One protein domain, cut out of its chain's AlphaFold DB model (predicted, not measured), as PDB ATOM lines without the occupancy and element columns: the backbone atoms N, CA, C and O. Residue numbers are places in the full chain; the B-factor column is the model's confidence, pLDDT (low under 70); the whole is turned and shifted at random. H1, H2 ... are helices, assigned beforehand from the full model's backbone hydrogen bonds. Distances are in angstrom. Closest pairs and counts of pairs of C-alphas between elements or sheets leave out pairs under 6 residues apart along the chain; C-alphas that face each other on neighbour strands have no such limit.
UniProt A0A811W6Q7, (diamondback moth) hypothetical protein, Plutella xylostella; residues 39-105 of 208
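This is residues 39 to 105 of the 208 residues of the protein "(diamondback moth) hypothetical protein" of Plutella xylostella (UniProt A0A811W6Q7). A long helix, H2, kinked by 30 degrees near residue 57, runs along a rod; short H1 folds back on its first end, H3 folds back on its last end, and H4 turns again beside H3 and runs on past H2. The 67 printed residues hold four named helices, H1 to H4 in order, and no named strand: all helix, loose, radius of gyration of the C-alphas 14.0 A, spans 48 by 17 by 17 A.

Start at H1, residues 41 to 46; it touches the hub H2, residues 50 to 71, opposite ways, closest at C-alphas 46 and 52, 5.2 A. H3, residues 75 to 83, touches H2 opposite ways, C-alphas 69 and 78 being closest at 4.6 A. H4, residues 89 to 103, touches H2 the same way with residues 89 to 92 alone, C-alphas 65 and 89 being closest at 5.2 A. H4 touches H3 at a steep tilt of 38 degrees, closest at C-alphas 81 and 92, 6.4 A. H1 is apart from H3 and H4. Every O i to N i+4 pair is within hydrogen-bond range in H1, H3 and H4, and 16 of 18 in H2.

Find C-alpha 41 at (232.944, 257.317, 316.278), where H1 begins. H2 is 30.6 A long, H4 21.2 A, ending at C-alpha 103, (238.928, 225.427, 314.844).

C-alphas 49 and 105 are farthest apart, 48.0 A. The printed part has no cut, and its three links between helices are tight. Look for pLDDT under 70 at residues 39 to 46, 48 and 100 to 105.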
ATOM      1  N   THR A  39     239.784 257.338 316.808       44.62
ATOM      2  CA  THR A  39     238.756 258.391 316.727       44.62
ATOM      3  C   THR A  39     237.431 257.691 316.957       44.62
ATOM      4  O   THR A  39     236.759 257.251 316.032       44.62
ATOM      5  N   ASP A  40     237.139 257.457 318.236       59.00
ATOM      6  CA  ASP A  40     235.906 256.857 318.731       59.00
ATOM      7  C   ASP A  40     234.741 257.523 317.972       59.00
ATOM      8  O   ASP A  40     234.492 258.721 318.139       59.00
ATOM      9  N   LEU A  41     234.077 256.791 317.062       58.91
ATOM     10  CA  LEU A  41     232.944 257.317 316.278       58.91
ATOM     11  C   LEU A  41     231.941 258.003 317.211       58.91
ATOM     12  O   LEU A  41     231.300 258.980 316.846       58.91
ATOM     13  N   THR A  42     231.856 257.496 318.439       64.38
ATOM     14  CA  THR A  42     231.078 258.036 319.540       64.38
ATOM     15  C   THR A  42     231.546 259.417 319.995       64.38
ATOM     16  O   THR A  42     230.694 260.274 320.190       64.38
ATOM     17  N   ILE A  43     232.857 259.668 320.133       61.38
ATOM     18  CA  ILE A  43     233.403 260.999 320.465       61.38
ATOM     19  C   ILE A  43     233.011 261.987 319.363       61.38
ATOM     20  O   ILE A  43     232.410 263.020 319.657       61.38
ATOM     21  N   SER A  44     233.226 261.614 318.095       62.84
ATOM     22  CA  SER A  44     232.873 262.463 316.951       62.84
ATOM     23  C   SER A  44     231.365 262.684 316.792       62.84
ATOM     24  O   SER A  44     230.970 263.748 316.338       62.84
ATOM     25  N   GLN A  45     230.519 261.706 317.124       64.19
ATOM     26  CA  GLN A  45     229.056 261.849 317.088       64.19
ATOM     27  C   GLN A  45     228.505 262.609 318.295       64.19
ATOM     28  O   GLN A  45     227.392 263.128 318.239       64.19
ATOM     29  N   SER A  46     229.254 262.632 319.398       68.88
ATOM     30  CA  SER A  46     228.865 263.334 320.615       68.88
ATOM     31  C   SER A  46     229.243 264.814 320.611       68.88
ATOM     32  O   SER A  46     228.834 265.502 321.539       68.88
ATOM     33  N   ASP A  47     229.995 265.310 319.617       72.69
ATOM     34  CA  ASP A  47     230.571 266.668 319.613       72.69
ATOM     35  C   ASP A  47     231.263 267.000 320.955       72.69
ATOM     36  O   ASP A  47     231.040 268.054 321.551       72.69
ATOM     37  N   ASP A  48     232.036 266.044 321.483       66.44
ATOM     38  CA  ASP A  48     232.680 266.093 322.807       66.44
ATOM     39  C   ASP A  48     231.723 266.274 324.011       66.44
ATOM     40  O   ASP A  48     232.162 266.558 325.130       66.44
ATOM     41  N   ASN A  49     230.409 266.080 323.836       78.12
ATOM     42  CA  ASN A  49     229.427 266.156 324.919       78.12
ATOM     43  C   ASN A  49     229.430 264.869 325.778       78.12
ATOM     44  O   ASN A  49     229.027 263.805 325.290       78.12
ATOM     45  N   PRO A  50     229.767 264.947 327.084       77.88
ATOM     46  CA  PRO A  50     229.856 263.781 327.965       77.88
ATOM     47  C   PRO A  50     228.535 263.020 328.152       77.88
ATOM     48  O   PRO A  50     228.545 261.797 328.300       77.88
ATOM     49  N   GLU A  51     227.393 263.715 328.143       81.00
ATOM     50  CA  GLU A  51     226.079 263.079 328.308       81.00
ATOM     51  C   GLU A  51     225.669 262.315 327.048       81.00
ATOM     52  O   GLU A  51     225.210 261.173 327.126       81.00
ATOM     53  N   ALA A  52     225.899 262.915 325.876       75.62
ATOM     54  CA  ALA A  52     225.659 262.260 324.595       75.62
ATOM     55  C   ALA A  52     226.593 261.055 324.420       75.62
ATOM     56  O   ALA A  52     226.142 259.982 324.024       75.62
ATOM     57  N   TYR A  53     227.864 261.191 324.806       78.81
ATOM     58  CA  TYR A  53     228.837 260.103 324.779       78.81
ATOM     59  C   TYR A  53     228.398 258.906 325.635       78.81
ATOM     60  O   TYR A  53     228.424 257.766 325.170       78.81
ATOM     61  N   GLY A  54     227.920 259.153 326.862       79.25
ATOM     62  CA  GLY A  54     227.449 258.101 327.768       79.25
ATOM     63  C   GLY A  54     226.274 257.281 327.220       79.25
ATOM     64  O   GLY A  54     226.157 256.094 327.526       79.25
ATOM     65  N   VAL A  55     225.432 257.884 326.377       82.38
ATOM     66  CA  VAL A  55     224.289 257.213 325.732       82.38
ATOM     67  C   VAL A  55     224.690 256.548 324.415       82.38
ATOM     68  O   VAL A  55     224.283 255.417 324.139       82.38
ATOM     69  N   LEU A  56     225.491 257.232 323.597       77.12
ATOM     70  CA  LEU A  56     225.874 256.770 322.266       77.12
ATOM     71  C   LEU A  56     226.869 255.612 322.326       77.12
ATOM     72  O   LEU A  56     226.752 254.683 321.530       77.12
ATOM     73  N   LYS A  57     227.788 255.609 323.301       82.12
ATOM     74  CA  LYS A  57     228.820 254.572 323.441       82.12
ATOM     75  C   LYS A  57     228.238 253.153 323.471       82.12
ATOM     76  O   LYS A  57     228.556 252.371 322.579       82.12
ATOM     77  N   PRO A  58     227.341 252.791 324.410       82.00
ATOM     78  CA  PRO A  58     226.801 251.430 324.461       82.00
ATOM     79  C   PRO A  58     225.953 251.064 323.232       82.00
ATOM     80  O   PRO A  58     225.847 249.886 322.884       82.00
ATOM     81  N   LEU A  59     225.332 252.046 322.570       80.50
ATOM     82  CA  LEU A  59     224.513 251.815 321.380       80.50
ATOM     83  C   LEU A  59     225.374 251.546 320.140       80.50
ATOM     84  O   LEU A  59     225.086 250.620 319.372       80.50
ATOM     85  N   ASN A  60     226.441 252.323 319.972       80.44
ATOM     86  CA  ASN A  60     227.419 252.157 318.906       80.44
ATOM     87  C   ASN A  60     228.151 250.826 319.048       80.44
ATOM     88  O   ASN A  60     228.243 250.088 318.072       80.44
ATOM     89  N   GLU A  61     228.554 250.462 320.267       82.31
ATOM     90  CA  GLU A  61     229.181 249.170 320.564       82.31
ATOM     91  C   GLU A  61     228.267 247.995 320.198       82.31
ATOM     92  O   GLU A  61     228.661 247.103 319.448       82.31
ATOM     93  N   LYS A  62     226.994 248.015 320.621       82.62
ATOM     94  CA  LYS A  62     226.024 246.969 320.243       82.62
ATOM     95  C   LYS A  62     225.801 246.886 318.738       82.62
ATOM     96  O   LYS A  62     225.690 245.791 318.183       82.62
ATOM     97  N   THR A  63     225.723 248.035 318.074       78.62
ATOM     98  CA  THR A  63     225.546 248.096 316.620       78.62
ATOM     99  C   THR A  63     226.770 247.529 315.908       78.62
ATOM    100  O   THR A  63     226.622 246.749 314.965       78.62
ATOM    101  N   ALA A  64     227.967 247.860 316.387       76.06
ATOM    102  CA  ALA A  64     229.221 247.367 315.847       76.06
ATOM    103  C   ALA A  64     229.376 245.856 316.058       76.06
ATOM    104  O   ALA A  64     229.682 245.153 315.099       76.06
ATOM    105  N   ILE A  65     229.066 245.331 317.251       79.50
ATOM    106  CA  ILE A  65     229.081 243.885 317.540       79.50
ATOM    107  C   ILE A  65     228.118 243.141 316.613       79.50
ATOM    108  O   ILE A  65     228.481 242.120 316.029       79.50
ATOM    109  N   LYS A  66     226.901 243.665 316.422       80.88
ATOM    110  CA  LYS A  66     225.917 243.055 315.523       80.88
ATOM    111  C   LYS A  66     226.425 243.022 314.081       80.88
ATOM    112  O   LYS A  66     226.428 241.961 313.464       80.88
ATOM    113  N   ARG A  67     226.907 244.154 313.558       74.75
ATOM    114  CA  ARG A  67     227.478 244.248 312.202       74.75
ATOM    115  C   ARG A  67     228.690 243.338 312.022       74.75
ATOM    116  O   ARG A  67     228.811 242.700 310.982       74.75
ATOM    117  N   PHE A  68     229.545 243.253 313.037       82.38
ATOM    118  CA  PHE A  68     230.676 242.338 313.075       82.38
ATOM    119  C   PHE A  68     230.205 240.885 312.978       82.38
ATOM    120  O   PHE A  68     230.640 240.176 312.078       82.38
ATOM    121  N   SER A  69     229.254 240.464 313.822       79.06
ATOM    122  CA  SER A  69     228.705 239.102 313.799       79.06
ATOM    123  C   SER A  69     228.020 238.751 312.472       79.06
ATOM    124  O   SER A  69     228.219 237.648 311.965       79.06
ATOM    125  N   ASP A  70     227.285 239.698 311.876       77.25
ATOM    126  CA  ASP A  70     226.621 239.551 310.574       77.25
ATOM    127  C   ASP A  70     227.658 239.442 309.426       77.25
ATOM    128  O   ASP A  70     227.390 238.823 308.398       77.25
ATOM    129  N   GLY A  71     228.851 240.029 309.597       71.81
ATOM    130  CA  GLY A  71     229.944 240.035 308.617       71.81
ATOM    131  C   GLY A  71     230.904 238.841 308.690       71.81
ATOM    132  O   GLY A  71     231.782 238.709 307.833       71.81
ATOM    133  N   LEU A  72     230.770 237.960 309.688       75.38
ATOM    134  CA  LEU A  72     231.632 236.785 309.823       75.38
ATOM    135  C   LEU A  72     231.316 235.739 308.745       75.38
ATOM    136  O   LEU A  72     230.179 235.311 308.574       75.38
ATOM    137  N   ARG A  73     232.360 235.245 308.065       72.00
ATOM    138  CA  ARG A  73     232.232 234.175 307.052       72.00
ATOM    139  C   ARG A  73     231.777 232.842 307.652       72.00
ATOM    140  O   ARG A  73     231.145 232.037 306.973       72.00
ATOM    141  N   SER A  74     232.118 232.592 308.916       74.38
ATOM    142  CA  SER A  74     231.741 231.374 309.632       74.38
ATOM    143  C   SER A  74     230.372 231.542 310.282       74.38
ATOM    144  O   SER A  74     230.227 232.275 311.260       74.38
ATOM    145  N   SER A  75     229.375 230.805 309.782       79.19
ATOM    146  CA  SER A  75     228.015 230.783 310.346       79.19
ATOM    147  C   SER A  75     227.999 230.350 311.823       79.19
ATOM    148  O   SER A  75     227.225 230.882 312.624       79.19
ATOM    149  N   ARG A  76     228.918 229.453 312.214       84.81
ATOM    150  CA  ARG A  76     229.105 229.033 313.611       84.81
ATOM    151  C   ARG A  76     229.586 230.194 314.481       84.81
ATOM    152  O   ARG A  76     228.974 230.460 315.510       84.81
ATOM    153  N   LEU A  77     230.643 230.897 314.057       83.88
ATOM    154  CA  LEU A  77     231.173 232.045 314.803       83.88
ATOM    155  C   LEU A  77     230.151 233.180 314.860       83.88
ATOM    156  O   LEU A  77     229.922 233.714 315.933       83.88
ATOM    157  N   SER A  78     229.473 233.484 313.752       84.94
ATOM    158  CA  SER A  78     228.390 234.474 313.705       84.94
ATOM    159  C   SER A  78     227.330 234.208 314.779       84.94
ATOM    160  O   SER A  78     227.035 235.081 315.593       84.94
ATOM    161  N   THR A  79     226.850 232.962 314.869       87.19
ATOM    162  CA  THR A  79     225.848 232.557 315.867       87.19
ATOM    163  C   THR A  79     226.382 232.659 317.297       87.19
ATOM    164  O   THR A  79     225.693 233.169 318.178       87.19
ATOM    165  N   ILE A  80     227.614 232.199 317.541       85.44
ATOM    166  CA  ILE A  80     228.243 232.249 318.870       85.44
ATOM    167  C   ILE A  80     228.430 233.696 319.326       85.44
ATOM    168  O   ILE A  80     228.111 234.026 320.468       85.44
ATOM    169  N   ILE A  81     228.935 234.554 318.439       86.62
ATOM    170  CA  ILE A  81     229.201 235.953 318.753       86.62
ATOM    171  C   ILE A  81     227.894 236.720 318.959       86.62
ATOM    172  O   ILE A  81     227.790 237.450 319.937       86.62
ATOM    173  N   ALA A  82     226.876 236.509 318.119       85.50
ATOM    174  CA  ALA A  82     225.578 237.169 318.263       85.50
ATOM    175  C   ALA A  82     224.810 236.731 319.524       85.50
ATOM    176  O   ALA A  82     224.061 237.521 320.099       85.50
ATOM    177  N   ALA A  83     224.983 235.480 319.964       86.06
ATOM    178  CA  ALA A  83     224.334 234.961 321.167       86.06
ATOM    179  C   ALA A  83     225.008 235.434 322.466       86.06
ATOM    180  O   ALA A  83     224.370 235.462 323.521       86.06
ATOM    181  N   ARG A  84     226.296 235.786 322.414       82.56
ATOM    182  CA  ARG A  84     227.047 236.263 323.575       82.56
ATOM    183  C   ARG A  84     226.870 237.775 323.710       82.56
ATOM    184  O   ARG A  84     227.163 238.546 322.805       82.56
ATOM    185  N   ASN A  85     226.357 238.205 324.860       85.81
ATOM    186  CA  ASN A  85     226.042 239.609 325.131       85.81
ATOM    187  C   ASN A  85     227.305 240.396 325.528       85.81
ATOM    188  O   ASN A  85     227.461 240.767 326.691       85.81
ATOM    189  N   TYR A  86     228.218 240.595 324.575       87.00
ATOM    190  CA  TYR A  86     229.470 241.318 324.798       87.00
ATOM    191  C   TYR A  86     229.244 242.799 325.092       87.00
ATOM    192  O   TYR A  86     228.329 243.433 324.561       87.00
ATOM    193  N   SER A  87     230.106 243.341 325.950       82.06
ATOM    194  CA  SER A  87     230.027 244.731 326.406       82.06
ATOM    195  C   SER A  87     230.735 245.710 325.468       82.06
ATOM    196  O   SER A  87     230.374 246.884 325.420       82.06
ATOM    197  N   SER A  88     231.712 245.215 324.706       84.81
ATOM    198  CA  SER A  88     232.496 245.983 323.740       84.81
ATOM    199  C   SER A  88     232.818 245.145 322.506       84.81
ATOM    200  O   SER A  88     232.928 243.916 322.569       84.81
ATOM    201  N   LEU A  89     233.002 245.814 321.372       80.19
ATOM    202  CA  LEU A  89     233.405 245.188 320.120       80.19
ATOM    203  C   LEU A  89     234.759 244.480 320.248       80.19
ATOM    204  O   LEU A  89     234.936 243.396 319.698       80.19
ATOM    205  N   SER A  90     235.695 245.063 321.001       81.25
ATOM    206  CA  SER A  90     237.021 244.480 321.233       81.25
ATOM    207  C   SER A  90     236.929 243.083 321.861       81.25
ATOM    208  O   SER A  90     237.558 242.136 321.384       81.25
ATOM    209  N   GLU A  91     236.060 242.924 322.863       84.00
ATOM    210  CA  GLU A  91     235.792 241.643 323.525       84.00
ATOM    211  C   GLU A  91     235.211 240.608 322.544       84.00
ATOM    212  O   GLU A  91     235.669 239.463 322.491       84.00
ATOM    213  N   ALA A  92     234.257 241.026 321.707       81.19
ATOM    214  CA  ALA A  92     233.653 240.169 320.687       81.19
ATOM    215  C   ALA A  92     234.667 239.716 319.618       81.19
ATOM    216  O   ALA A  92     234.653 238.555 319.203       81.19
ATOM    217  N   ILE A  93     235.561 240.612 319.186       81.12
ATOM    218  CA  ILE A  93     236.624 240.308 318.216       81.12
ATOM    219  C   ILE A  93     237.625 239.321 318.814       81.12
ATOM    220  O   ILE A  93     238.001 238.356 318.146       81.12
ATOM    221  N   GLN A  94     238.056 239.541 320.057       82.19
ATOM    222  CA  GLN A  94     239.012 238.652 320.707       82.19
ATOM    223  C   GLN A  94     238.430 237.246 320.877       82.19
ATOM    224  O   GLN A  94     239.070 236.270 320.496       82.19
ATOM    225  N   ALA A  95     237.177 237.138 321.322       83.62
ATOM    226  CA  ALA A  95     236.511 235.847 321.451       83.62
ATOM    227  C   ALA A  95     236.347 235.117 320.105       83.62
ATOM    228  O   ALA A  95     236.453 233.893 320.052       83.62
ATOM    229  N   ALA A  96     236.106 235.848 319.011       81.06
ATOM    230  CA  ALA A  96     236.051 235.259 317.674       81.06
ATOM    231  C   ALA A  96     237.416 234.705 317.236       81.06
ATOM    232  O   ALA A  96     237.468 233.606 316.689       81.06
ATOM    233  N   LYS A  97     238.510 235.430 317.518       80.50
ATOM    234  CA  LYS A  97     239.882 234.969 317.246       80.50
ATOM    235  C   LYS A  97     240.212 233.706 318.031       80.50
ATOM    236  O   LYS A  97     240.690 232.739 317.447       80.50
ATOM    237  N   ASP A  98     239.920 233.693 319.329       81.19
ATOM    238  CA  ASP A  98     240.202 232.544 320.193       81.19
ATOM    239  C   ASP A  98     239.451 231.294 319.694       81.19
ATOM    240  O   ASP A  98     240.033 230.223 319.526       81.19
ATOM    241  N   GLU A  99     238.176 231.443 319.337       80.31
ATOM    242  CA  GLU A  99     237.340 230.359 318.813       80.31
ATOM    243  C   GLU A  99     237.783 229.883 317.409       80.31
ATOM    244  O   GLU A  99     237.650 228.701 317.078       80.31
ATOM    245  N   GLU A 100     238.349 230.771 316.586       68.00
ATOM    246  CA  GLU A 100     238.938 230.420 315.290       68.00
ATOM    247  C   GLU A 100     240.242 229.628 315.465       68.00
ATOM    248  O   GLU A 100     240.408 228.600 314.805       68.00
ATOM    249  N   THR A 101     241.101 230.006 316.423       63.06
ATOM    250  CA  THR A 101     242.347 229.273 316.737       63.06
ATOM    251  C   THR A 101     242.115 227.859 317.263       63.06
ATOM    252  O   THR A 101     242.964 226.989 317.071       63.06
ATOM    253  N   MET A 102     240.953 227.599 317.873       57.94
ATOM    254  CA  MET A 102     240.550 226.244 318.261       57.94
ATOM    255  C   MET A 102     240.010 225.429 317.077       57.94
ATOM    256  O   MET A 102     240.091 224.206 317.099       57.94
ATOM    257  N   SER A 103     239.490 226.086 316.033       52.34
ATOM    258  CA  SER A 103     238.928 225.427 314.844       52.34
ATOM    259  C   SER A 103     239.946 225.127 313.738       52.34
ATOM    260  O   SER A 103     239.666 224.315 312.853       52.34
ATOM    261  N   THR A 104     241.140 225.731 313.778       48.31
ATOM    262  CA  THR A 104     242.251 225.368 312.891       48.31
ATOM    263  C   THR A 104     242.825 224.023 313.332       48.31
ATOM    264  O   THR A 104     243.737 223.912 314.153       48.31
ATOM    265  N   SER A 105     242.254 222.976 312.747       48.94
ATOM    266  CA  SER A 105     242.507 221.544 312.903       48.94
ATOM    267  C   SER A 105     243.914 221.083 312.473       48.94
ATOM    268  O   SER A 105     244.072 220.042 311.840       48.94
TER     269      SER A 105